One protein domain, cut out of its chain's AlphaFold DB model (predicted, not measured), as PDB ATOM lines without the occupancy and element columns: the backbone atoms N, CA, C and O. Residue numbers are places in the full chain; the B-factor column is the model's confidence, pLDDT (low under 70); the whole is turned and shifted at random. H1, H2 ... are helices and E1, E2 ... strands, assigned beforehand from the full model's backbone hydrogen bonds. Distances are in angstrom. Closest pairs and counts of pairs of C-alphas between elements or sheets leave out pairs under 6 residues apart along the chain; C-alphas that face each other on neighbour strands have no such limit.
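This is residues 28 to 112 of the 191 residues of an uncharacterized protein of Corynebacterium mucifaciens (UniProt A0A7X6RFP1). The model has two parts end to end: a ribbon of two antiparallel strands, E1 and E2, and a helical hairpin, H1 and H2, at the end of the ribbon where E1 ends and E2 begins. The short helix H3 lies near the ribbon's other end, beside E1, and a long loop, residues 50 to 67, joins the two helices at the hairpin's far end. You will find 85 residues printed, with three named helices and two named strands in the order E1, H1, H2, E2, H3; the class is mixed, helices and strands, and the two-stranded sheet has the order E1, E2. The whole is loose, with a radius of gyration of the C-alphas of 16.5 A, and its C-alphas span 51 by 34 by 19 A, only just elongated.

Start at the first printed residue and look at E1, residues 28 to 34, beside its neighbour E2, residues 88 to 95. They are antiparallel, with 158 degrees between their N-to-C directions. C-alphas 28 and 94 face each other at 4.8 A, and so do C-alphas 34 and 88 at 4.6 A. Check the backbone here: N 31 and O 91 are 2.8 A apart and N 89 and O 33 are 2.8 A apart, both within hydrogen-bond range. Go on over a tight link of two residues to H1, residues 37 to 49, and then over a long link of 18 residues to H2, residues 68 to 81. H1 and H2 touch, with 12 pairs of C-alphas within 8 A; the closest C-alphas are those of Asn 44 and Lys 72, 5.8 A apart. Their lines stand at a shallow tilt of 27 degrees and they run opposite ways, a helical hairpin. Look next at the last residue of H2: the C-alphas of Asn 81 and Leu 89 are 6.8 A apart, the closest of H2 and E2. H1 and E2 are apart, and so are E1 and H2. Last comes H3, residues 102 to 107, which touches no helix; its closest C-alpha to E1 is that of Glu 104, 7.5 A from that of Leu 29. In H1, H2 and H3 every O i to N i+4 pair is within hydrogen-bond range.

Find C-alpha 28 at (42.438, 18.224, 13.818); from there E1 runs 19.8 A to C-alpha 34. H1 begins at C-alpha 37, at (50.889, 13.524, -10.561), and measures 18.5 A to C-alpha 49. Within the link that follows, look for a short antiparallel pairing of residues 56 to 57 with residues 63 to 64. H2, the longest helix with 14 residues, measures 20.0 A from C-alpha 68 to C-alpha 81. E2, the longest strand with 8 residues, measures 21.8 A from C-alpha 88 to C-alpha 95. H3 measures 8.8 A and ends at C-alpha 107, at (36.010, 11.349, 9.332).

The two C-alphas farthest apart are those of Thr 53, in the long link, and Thr 112, the last printed residue, at 51.3 A. By contrast, the C-alphas of Leu 28 and Thr 112, the first and last printed, are 13.4 A apart. The printed part has no cut. The link from H1 to H2 is long, while those from H2 to E2 and from E2 to H3 are short, with six residues each. Look at the B-factor column for the model's own confidence: the mean pLDDT of the printed part is 81.4, and nine residues are under 70, namely residue 102 and residues 105 to 112. The mean pLDDT is 92 in H2 and 67 in H3.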
ATOM      1  N   LEU A  28      41.566  18.423  14.967       75.88
ATOM      2  CA  LEU A  28      42.438  18.224  13.818       75.88
ATOM      3  C   LEU A  28      41.735  17.371  12.758       75.88
ATOM      4  O   LEU A  28      41.302  16.251  13.035       75.88
ATOM      5  N   LEU A  29      41.621  17.900  11.542       76.50
ATOM      6  CA  LEU A  29      41.152  17.161  10.376       76.50
ATOM      7  C   LEU A  29      42.333  16.746   9.512       76.50
ATOM      8  O   LEU A  29      43.193  17.570   9.212       76.50
ATOM      9  N   HIS A  30      42.301  15.501   9.045       78.00
ATOM     10  CA  HIS A  30      43.189  15.004   8.003       78.00
ATOM     11  C   HIS A  30      42.372  14.620   6.772       78.00
ATOM     12  O   HIS A  30      41.361  13.920   6.874       78.00
ATOM     13  N   LEU A  31      42.830  15.058   5.604       80.31
ATOM     14  CA  LEU A  31      42.289  14.661   4.312       80.31
ATOM     15  C   LEU A  31      43.412  14.093   3.449       80.31
ATOM     16  O   LEU A  31      44.261  14.832   2.954       80.31
ATOM     17  N   ASP A  32      43.365  12.783   3.236       80.31
ATOM     18  CA  ASP A  32      44.259  12.089   2.317       80.31
ATOM     19  C   ASP A  32      43.719  12.167   0.886       80.31
ATOM     20  O   ASP A  32      42.614  11.710   0.580       80.31
ATOM     21  N   LEU A  33      44.522  12.747  -0.001       78.69
ATOM     22  CA  LEU A  33      44.252  12.889  -1.424       78.69
ATOM     23  C   LEU A  33      45.223  12.014  -2.211       78.69
ATOM     24  O   LEU A  33      46.436  12.127  -2.055       78.69
ATOM     25  N   PHE A  34      44.694  11.190  -3.108       84.06
ATOM     26  CA  PHE A  34      45.497  10.454  -4.080       84.06
ATOM     27  C   PHE A  34      45.411  11.179  -5.417       84.06
ATOM     28  O   PHE A  34      44.349  11.227  -6.036       84.06
ATOM     29  N   LEU A  35      46.518  11.791  -5.824       82.56
ATOM     30  CA  LEU A  35      46.599  12.616  -7.020       82.56
ATOM     31  C   LEU A  35      47.379  11.890  -8.112       82.56
ATOM     32  O   LEU A  35      48.487  11.405  -7.876       82.56
ATOM     33  N   ASP A  36      46.843  11.896  -9.333       85.31
ATOM     34  CA  ASP A  36      47.634  11.550 -10.509       85.31
ATOM     35  C   ASP A  36      48.592  12.706 -10.814       85.31
ATOM     36  O   ASP A  36      48.226  13.773 -11.320       85.31
ATOM     37  N   ARG A  37      49.853  12.505 -10.442       80.81
ATOM     38  CA  ARG A  37      50.889  13.524 -10.561       80.81
ATOM     39  C   ARG A  37      51.162  13.911 -12.017       80.81
ATOM     40  O   ARG A  37      51.494  15.075 -12.276       80.81
ATOM     41  N   ASP A  38      51.049  12.971 -12.947       80.00
ATOM     42  CA  ASP A  38      51.372  13.196 -14.353       80.00
ATOM     43  C   ASP A  38      50.247  13.968 -15.038       80.00
ATOM     44  O   ASP A  38      50.515  14.971 -15.706       80.00
ATOM     45  N   GLU A  39      48.988  13.608 -14.783       84.00
ATOM     46  CA  GLU A  39      47.836  14.388 -15.248       84.00
ATOM     47  C   GLU A  39      47.862  15.821 -14.702       84.00
ATOM     48  O   GLU A  39      47.716  16.784 -15.461       84.00
ATOM     49  N   MET A  40      48.142  15.994 -13.407       86.25
ATOM     50  CA  MET A  40      48.234  17.318 -12.780       86.25
ATOM     51  C   MET A  40      49.384  18.153 -13.362       86.25
ATOM     52  O   MET A  40      49.252  19.366 -13.564       86.25
ATOM     53  N   SER A  41      50.510  17.511 -13.686       84.06
ATOM     54  CA  SER A  41      51.643  18.161 -14.352       84.06
ATOM     55  C   SER A  41      51.284  18.596 -15.775       84.06
ATOM     56  O   SER A  41      51.562  19.737 -16.158       84.06
ATOM     57  N   HIS A  42      50.622  17.731 -16.547       87.69
ATOM     58  CA  HIS A  42      50.136  18.063 -17.885       87.69
ATOM     59  C   HIS A  42      49.120  19.207 -17.857       87.69
ATOM     60  O   HIS A  42      49.224  20.132 -18.667       87.69
ATOM     61  N   MET A  43      48.198  19.209 -16.890       92.31
ATOM     62  CA  MET A  43      47.238  20.294 -16.700       92.31
ATOM     63  C   MET A  43      47.942  21.624 -16.403       92.31
ATOM     64  O   MET A  43      47.622  22.639 -17.018       92.31
ATOM     65  N   ASN A  44      48.955  21.635 -15.535       90.19
ATOM     66  CA  ASN A  44      49.706  22.853 -15.225       90.19
ATOM     67  C   ASN A  44      50.439  23.421 -16.462       90.19
ATOM     68  O   ASN A  44      50.458  24.635 -16.690       90.19
ATOM     69  N   VAL A  45      50.996  22.545 -17.307       91.31
ATOM     70  CA  VAL A  45      51.595  22.939 -18.594       91.31
ATOM     71  C   VAL A  45      50.538  23.494 -19.548       91.31
ATOM     72  O   VAL A  45      50.767  24.536 -20.166       91.31
ATOM     73  N   PHE A  46      49.384  22.834 -19.658       90.81
ATOM     74  CA  PHE A  46      48.278  23.278 -20.503       90.81
ATOM     75  C   PHE A  46      47.776  24.669 -20.096       90.81
ATOM     76  O   PHE A  46      47.708  25.560 -20.943       90.81
ATOM     77  N   LEU A  47      47.513  24.883 -18.804       93.12
ATOM     78  CA  LEU A  47      47.107  26.181 -18.260       93.12
ATOM     79  C   LEU A  47      48.168  27.251 -18.513       93.12
ATOM     80  O   LEU A  47      47.846  28.373 -18.884       93.12
ATOM     81  N   GLY A  48      49.449  26.910 -18.357       90.31
ATOM     82  CA  GLY A  48      50.537  27.852 -18.601       90.31
ATOM     83  C   GLY A  48      50.650  28.299 -20.055       90.31
ATOM     84  O   GLY A  48      50.896  29.472 -20.304       90.31
ATOM     85  N   ARG A  49      50.465  27.380 -21.007       93.62
ATOM     86  CA  ARG A  49      50.534  27.690 -22.443       93.62
ATOM     87  C   ARG A  49      49.335  28.482 -22.947       93.62
ATOM     88  O   ARG A  49      49.473  29.209 -23.921       93.62
ATOM     89  N   ASN A  50      48.185  28.324 -22.302       92.31
ATOM     90  CA  ASN A  50      46.915  28.885 -22.755       92.31
ATOM     91  C   ASN A  50      46.336  29.888 -21.752       92.31
ATOM     92  O   ASN A  50      45.124  30.062 -21.698       92.31
ATOM     93  N   ALA A  51      47.179  30.528 -20.936       91.50
ATOM     94  CA  ALA A  51      46.713  31.318 -19.797       91.50
ATOM     95  C   ALA A  51      45.758  32.460 -20.179       91.50
ATOM     96  O   ALA A  51      44.886  32.812 -19.398       91.50
ATOM     97  N   GLU A  52      45.893  33.005 -21.388       90.00
ATOM     98  CA  GLU A  52      45.061  34.108 -21.881       90.00
ATOM     99  C   GLU A  52      43.736  33.649 -22.511       90.00
ATOM    100  O   GLU A  52      42.839  34.460 -22.726       90.00
ATOM    101  N   THR A  53      43.611  32.366 -22.862       91.38
ATOM    102  CA  THR A  53      42.513  31.865 -23.707       91.38
ATOM    103  C   THR A  53      41.736  30.710 -23.096       91.38
ATOM    104  O   THR A  53      40.630  30.416 -23.560       91.38
ATOM    105  N   VAL A  54      42.291  30.047 -22.080       92.25
ATOM    106  CA  VAL A  54      41.630  28.944 -21.389       92.25
ATOM    107  C   VAL A  54      40.347  29.427 -20.715       92.25
ATOM    108  O   VAL A  54      40.271  30.532 -20.184       92.25
ATOM    109  N   ARG A  55      39.320  28.580 -20.761       86.62
ATOM    110  CA  ARG A  55      38.013  28.828 -20.154       86.62
ATOM    111  C   ARG A  55      37.656  27.647 -19.275       86.62
ATOM    112  O   ARG A  55      37.887  26.503 -19.671       86.62
ATOM    113  N   LEU A  56      37.083  27.938 -18.116       86.94
ATOM    114  CA  LEU A  56      36.457  26.943 -17.264       86.94
ATOM    115  C   LEU A  56      34.955  26.951 -17.547       86.94
ATOM    116  O   LEU A  56      34.337  28.016 -17.580       86.94
ATOM    117  N   LEU A  57      34.404  25.766 -17.786       84.06
ATOM    118  CA  LEU A  57      32.976  25.565 -17.985       84.06
ATOM    119  C   LEU A  57      32.412  24.819 -16.784       84.06
ATOM    120  O   LEU A  57      33.032  23.861 -16.309       84.06
ATOM    121  N   ASP A  58      31.247  25.244 -16.314       78.62
ATOM    122  CA  ASP A  58      30.477  24.487 -15.335       78.62
ATOM    123  C   ASP A  58      29.794  23.258 -15.989       78.62
ATOM    124  O   ASP A  58      29.902  23.044 -17.204       78.62
ATOM    125  N   PRO A  59      29.101  22.400 -15.213       81.81
ATOM    126  CA  PRO A  59      28.401  21.237 -15.759       81.81
ATOM    127  C   PRO A  59      27.281  21.556 -16.761       81.81
ATOM    128  O   PRO A  59      26.926  20.681 -17.555       81.81
ATOM    129  N   ASP A  60      26.721  22.766 -16.720       81.31
ATOM    130  CA  ASP A  60      25.677  23.230 -17.635       81.31
ATOM    131  C   ASP A  60      26.269  23.864 -18.913       81.31
ATOM    132  O   ASP A  60      25.555  24.068 -19.897       81.31
ATOM    133  N   GLY A  61      27.593  24.061 -18.948       78.62
ATOM    134  CA  GLY A  61      28.345  24.602 -20.076       78.62
ATOM    135  C   GLY A  61      28.535  26.116 -20.021       78.62
ATOM    136  O   GLY A  61      29.013  26.696 -21.000       78.62
ATOM    137  N   GLU A  62      28.186  26.754 -18.906       79.06
ATOM    138  CA  GLU A  62      28.344  28.190 -18.709       79.06
ATOM    139  C   GLU A  62      29.782  28.542 -18.319       79.06
ATOM    140  O   GLU A  62      30.516  27.753 -17.717       79.06
ATOM    141  N   HIS A  63      30.209  29.747 -18.696       83.56
ATOM    142  CA  HIS A  63      31.548  30.235 -18.383       83.56
ATOM    143  C   HIS A  63      31.644  30.640 -16.910       83.56
ATOM    144  O   HIS A  63      30.869  31.472 -16.441       83.56
ATOM    145  N   VAL A  64      32.660  30.124 -16.220       87.00
ATOM    146  CA  VAL A  64      32.956  30.472 -14.825       87.00
ATOM    147  C   VAL A  64      34.168  31.395 -14.766       87.00
ATOM    148  O   VAL A  64      35.109  31.252 -15.554       87.00
ATOM    149  N   GLU A  65      34.155  32.347 -13.829       84.38
ATOM    150  CA  GLU A  65      35.339  33.146 -13.514       84.38
ATOM    151  C   GLU A  65      36.490  32.220 -13.094       84.38
ATOM    152  O   GLU A  65      36.333  31.353 -12.234       84.38
ATOM    153  N   PHE A  66      37.640  32.369 -13.749       88.31
ATOM    154  CA  PHE A  66      38.751  31.439 -13.599       88.31
ATOM    155  C   PHE A  66      40.087  32.177 -13.591       88.31
ATOM    156  O   PHE A  66      40.594  32.588 -14.637       88.31
ATOM    157  N   ASP A  67      40.675  32.317 -12.400       92.31
ATOM    158  CA  ASP A  67      42.034  32.831 -12.250       92.31
ATOM    159  C   ASP A  67      43.050  31.715 -12.537       92.31
ATOM    160  O   ASP A  67      43.345  30.842 -11.714       92.31
ATOM    161  N   VAL A  68      43.615  31.761 -13.742       92.56
ATOM    162  CA  VAL A  68      44.615  30.790 -14.191       92.56
ATOM    163  C   VAL A  68      45.893  30.860 -13.351       92.56
ATOM    164  O   VAL A  68      46.549  29.837 -13.138       92.56
ATOM    165  N   ALA A  69      46.288  32.045 -12.886       92.25
ATOM    166  CA  ALA A  69      47.519  32.216 -12.129       92.25
ATOM    167  C   ALA A  69      47.390  31.593 -10.736       92.25
ATOM    168  O   ALA A  69      48.285  30.852 -10.309       92.25
ATOM    169  N   GLU A  70      46.265  31.833 -10.062       93.94
ATOM    170  CA  GLU A  70      45.955  31.219  -8.773       93.94
ATOM    171  C   GLU A  70      45.827  29.696  -8.899       93.94
ATOM    172  O   GLU A  70      46.501  28.959  -8.169       93.94
ATOM    173  N   ALA A  71      45.079  29.214  -9.899       91.81
ATOM    174  CA  ALA A  71      44.925  27.785 -10.160       91.81
ATOM    175  C   ALA A  71      46.279  27.098 -10.388       91.81
ATOM    176  O   ALA A  71      46.593  26.088  -9.753       91.81
ATOM    177  N   LYS A  72      47.146  27.666 -11.236       93.94
ATOM    178  CA  LYS A  72      48.493  27.123 -11.473       93.94
ATOM    179  C   LYS A  72      49.349  27.116 -10.217       93.94
ATOM    180  O   LYS A  72      50.090  26.155  -9.994       93.94
ATOM    181  N   LYS A  73      49.289  28.175  -9.409       94.50
ATOM    182  CA  LYS A  73      50.042  28.259  -8.155       94.50
ATOM    183  C   LYS A  73      49.633  27.127  -7.213       94.50
ATOM    184  O   LYS A  73      50.509  26.440  -6.686       94.50
ATOM    185  N   PHE A  74      48.330  26.897  -7.064       92.81
ATOM    186  CA  PHE A  74      47.796  25.823  -6.235       92.81
ATOM    187  C   PHE A  74      48.173  24.436  -6.774       92.81
ATOM    188  O   PHE A  74      48.777  23.642  -6.056       92.81
ATOM    189  N   LEU A  75      47.950  24.172  -8.064       93.00
ATOM    190  CA  LEU A  75      48.323  22.903  -8.703       93.00
ATOM    191  C   LEU A  75      49.818  22.595  -8.573       93.00
ATOM    192  O   LEU A  75      50.206  21.462  -8.296       93.00
ATOM    193  N   THR A  76      50.669  23.610  -8.730       92.50
ATOM    194  CA  THR A  76      52.122  23.466  -8.567       92.50
ATOM    195  C   THR A  76      52.487  23.050  -7.142       92.50
ATOM    196  O   THR A  76      53.366  22.210  -6.958       92.50
ATOM    197  N   LEU A  77      51.817  23.617  -6.135       93.81
ATOM    198  CA  LEU A  77      51.986  23.234  -4.734       93.81
ATOM    199  C   LEU A  77      51.602  21.769  -4.508       93.81
ATOM    200  O   LEU A  77      52.384  21.044  -3.897       93.81
ATOM    201  N   LEU A  78      50.467  21.317  -5.043       92.06
ATOM    202  CA  LEU A  78      50.032  19.924  -4.909       92.06
ATOM    203  C   LEU A  78      51.034  18.957  -5.562       92.06
ATOM    204  O   LEU A  78      51.537  18.057  -4.900       92.06
ATOM    205  N   VAL A  79      51.415  19.193  -6.823       88.25
ATOM    206  CA  VAL A  79      52.356  18.334  -7.578       88.25
ATOM    207  C   VAL A  79      53.748  18.273  -6.942       88.25
ATOM    208  O   VAL A  79      54.461  17.272  -7.066       88.25
ATOM    209  N   LYS A  80      54.183  19.368  -6.311       90.94
ATOM    210  CA  LYS A  80      55.495  19.438  -5.660       90.94
ATOM    211  C   LYS A  80      55.533  18.640  -4.359       90.94
ATOM    212  O   LYS A  80      56.593  18.108  -4.038       90.94
ATOM    213  N   ASN A  81      54.423  18.610  -3.625       88.12
ATOM    214  CA  ASN A  81      54.362  18.035  -2.282       88.12
ATOM    215  C   ASN A  81      53.665  16.672  -2.227       88.12
ATOM    216  O   ASN A  81      53.746  16.016  -1.194       88.12
ATOM    217  N   CYS A  82      53.009  16.227  -3.302       87.44
ATOM    218  CA  CYS A  82      52.497  14.866  -3.371       87.44
ATOM    219  C   CYS A  82      53.657  13.865  -3.437       87.44
ATOM    220  O   CYS A  82      54.690  14.111  -4.079       87.44
ATOM    221  N   ASP A  83      53.478  12.711  -2.800       81.81
ATOM    222  CA  ASP A  83      54.418  11.609  -2.908       81.81
ATOM    223  C   ASP A  83      54.557  11.175  -4.374       81.81
ATOM    224  O   ASP A  83      53.580  11.059  -5.116       81.81
ATOM    225  N   ARG A  84      55.797  10.955  -4.816       74.19
ATOM    226  CA  ARG A  84      56.086  10.702  -6.236       74.19
ATOM    227  C   ARG A  84      55.676   9.312  -6.696       74.19
ATOM    228  O   ARG A  84      55.445   9.137  -7.887       74.19
ATOM    229  N   THR A  85      55.658   8.344  -5.789       72.31
ATOM    230  CA  THR A  85      55.424   6.936  -6.118       72.31
ATOM    231  C   THR A  85      53.946   6.592  -6.000       72.31
ATOM    232  O   THR A  85      53.413   5.852  -6.817       72.31
ATOM    233  N   THR A  86      53.291   7.129  -4.974       75.31
ATOM    234  CA  THR A  86      51.916   6.790  -4.593       75.31
ATOM    235  C   THR A  86      50.906   7.874  -4.953       75.31
ATOM    236  O   THR A  86      49.710   7.601  -4.963       75.31
ATOM    237  N   GLY A  87      51.359   9.103  -5.226       76.25
ATOM    238  CA  GLY A  87      50.477  10.246  -5.464       76.25
ATOM    239  C   GLY A  87      49.790  10.777  -4.202       76.25
ATOM    240  O   GLY A  87      48.951  11.669  -4.307       76.25
ATOM    241  N   LEU A  88      50.124  10.252  -3.018       78.19
ATOM    242  CA  LEU A  88      49.497  10.651  -1.762       78.19
ATOM    243  C   LEU A  88      49.904  12.075  -1.357       78.19
ATOM    244  O   LEU A  88      51.085  12.423  -1.335       78.19
ATOM    245  N   LEU A  89      48.919  12.882  -0.985       80.88
ATOM    246  CA  LEU A  89      49.078  14.175  -0.338       80.88
ATOM    247  C   LEU A  89      48.072  14.267   0.810       80.88
ATOM    248  O   LEU A  89      46.872  14.146   0.580       80.88
ATOM    249  N   THR A  90      48.545  14.546   2.018       83.31
ATOM    250  CA  THR A  90      47.674  14.777   3.176       83.31
ATOM    251  C   THR A  90      47.539  16.273   3.425       83.31
ATOM    252  O   THR A  90      48.539  16.986   3.533       83.31
ATOM    253  N   LEU A  91      46.301  16.754   3.508       83.69
ATOM    254  CA  LEU A  91      45.974  18.089   3.998       83.69
ATOM    255  C   LEU A  91      45.547  17.994   5.459       83.69
ATOM    256  O   LEU A  91      44.821  17.077   5.836       83.69
ATOM    257  N   GLU A  92      45.983  18.960   6.257       83.94
ATOM    258  CA  GLU A  92      45.684  19.036   7.682       83.94
ATOM    259  C   GLU A  92      45.096  20.411   8.010       83.94
ATOM    260  O   GLU A  92      45.546  21.423   7.464       83.94
ATOM    261  N   ALA A  93      44.074  20.446   8.865       82.38
ATOM    262  CA  ALA A  93      43.447  21.691   9.292       82.38
ATOM    263  C   ALA A  93      42.936  21.619  10.734       82.38
ATOM    264  O   ALA A  93      42.255  20.668  11.115       82.38
ATOM    265  N   ASP A  94      43.189  22.682  11.499       82.38
ATOM    266  CA  ASP A  94      42.494  22.950  12.755       82.38
ATOM    267  C   ASP A  94      41.086  23.475  12.454       82.38
ATOM    268  O   ASP A  94      40.913  24.584  11.940       82.38
ATOM    269  N   ALA A  95      40.067  22.685  12.781       79.12
ATOM    270  CA  ALA A  95      38.677  23.022  12.507       79.12
ATOM    271  C   ALA A  95      37.885  23.290  13.793       79.12
ATOM    272  O   ALA A  95      38.049  22.600  14.798       79.12
ATOM    273  N   ASP A  96      36.973  24.268  13.754       78.56
ATOM    274  CA  ASP A  96      35.997  24.471  14.830       78.56
ATOM    275  C   ASP A  96      34.990  23.306  14.811       78.56
ATOM    276  O   ASP A  96      34.250  23.162  13.828       78.56
ATOM    277  N   PRO A  97      34.875  22.508  15.891       74.81
ATOM    278  CA  PRO A  97      33.974  21.355  15.944       74.81
ATOM    279  C   PRO A  97      32.502  21.694  15.667       74.81
ATOM    280  O   PRO A  97      31.702  20.818  15.330       74.81
ATOM    281  N   ARG A  98      32.106  22.962  15.841       74.81
ATOM    282  CA  ARG A  98      30.737  23.436  15.601       74.81
ATOM    283  C   ARG A  98      30.424  23.603  14.118       74.81
ATOM    284  O   ARG A  98      29.262  23.444  13.755       74.81
ATOM    285  N   ASN A  99      31.438  23.857  13.292       79.06
ATOM    286  CA  ASN A  99      31.292  24.186  11.870       79.06
ATOM    287  C   ASN A  99      31.556  23.001  10.937       79.06
ATOM    288  O   ASN A  99      31.459  23.150   9.725       79.06
ATOM    289  N   LEU A 100      31.868  21.829  11.491       73.44
ATOM    290  CA  LEU A 100      32.102  20.628  10.699       73.44
ATOM    291  C   LEU A 100      30.837  20.185   9.962       73.44
ATOM    292  O   LEU A 100      29.768  20.052  10.580       73.44
ATOM    293  N   SER A 101      31.000  19.865   8.683       73.50
ATOM    294  CA  SER A 101      30.025  19.137   7.870       73.50
ATOM    295  C   SER A 101      29.791  17.724   8.409       73.50
ATOM    296  O   SER A 101      30.576  17.180   9.194       73.50
ATOM    297  N   MET A 102      28.706  17.083   7.973       67.44
ATOM    298  CA  MET A 102      28.425  15.693   8.359       67.44
ATOM    299  C   MET A 102      29.519  14.728   7.889       67.44
ATOM    300  O   MET A 102      29.848  13.774   8.598       67.44
ATOM    301  N   TRP A 103      30.112  14.996   6.722       70.31
ATOM    302  CA  TRP A 103      31.211  14.199   6.189       70.31
ATOM    303  C   TRP A 103      32.469  14.333   7.057       70.31
ATOM    304  O   TRP A 103      33.005  13.316   7.496       70.31
ATOM    305  N   GLU A 104      32.884  15.557   7.402       71.44
ATOM    306  CA  GLU A 104      34.051  15.793   8.268       71.44
ATOM    307  C   GLU A 104      33.850  15.171   9.651       71.44
ATOM    308  O   GLU A 104      34.742  14.495  10.154       71.44
ATOM    309  N   ARG A 105      32.648  15.294  10.232       68.88
ATOM    310  CA  ARG A 105      32.306  14.652  11.515       68.88
ATOM    311  C   ARG A 105      32.465  13.136  11.472       68.88
ATOM    312  O   ARG A 105      32.923  12.557  12.449       68.88
ATOM    313  N   SER A 106      32.093  12.501  10.359       65.19
ATOM    314  CA  SER A 106      32.247  11.050  10.170       65.19
ATOM    315  C   SER A 106      33.700  10.610   9.956       65.19
ATOM    316  O   SER A 106      34.006   9.428  10.085       65.19
ATOM    317  N   ARG A 107      34.584  11.556   9.617       59.78
ATOM    318  CA  ARG A 107      36.010  11.349   9.332       59.78
ATOM    319  C   ARG A 107      36.932  11.839  10.440       59.78
ATOM    320  O   ARG A 107      38.133  11.599  10.352       59.78
ATOM    321  N   LEU A 108      36.389  12.473  11.477       61.25
ATOM    322  CA  LEU A 108      37.115  12.708  12.715       61.25
ATOM    323  C   LEU A 108      37.587  11.356  13.246       61.25
ATOM    324  O   LEU A 108      36.788  10.547  13.720       61.25
ATOM    325  N   LEU A 109      38.893  11.123  13.178       50.91
ATOM    326  CA  LEU A 109      39.525  10.114  14.006       50.91
ATOM    327  C   LEU A 109      39.267  10.557  15.444       50.91
ATOM    328  O   LEU A 109      39.785  11.581  15.889       50.91
ATOM    329  N   ALA A 110      38.393   9.845  16.152       42.69
ATOM    330  CA  ALA A 110      38.237  10.087  17.572       42.69
ATOM    331  C   ALA A 110      39.621   9.905  18.216       42.69
ATOM    332  O   ALA A 110      40.285   8.894  17.981       42.69
ATOM    333  N   GLU A 111      40.040  10.857  19.054       40.03
ATOM    334  CA  GLU A 111      41.271  10.780  19.863       40.03
ATOM    335  C   GLU A 111      41.380   9.459  20.667       40.03
ATOM    336  O   GLU A 111      42.440   9.109  21.178       40.03
ATOM    337  N   THR A 112      40.300   8.673  20.740       37.94
ATOM    338  CA  THR A 112      40.195   7.336  21.335       37.94
ATOM    339  C   THR A 112      40.773   6.190  20.491       37.94
ATOM    340  O   THR A 112      40.492   5.031  20.778       37.94
TER     341      THR A 112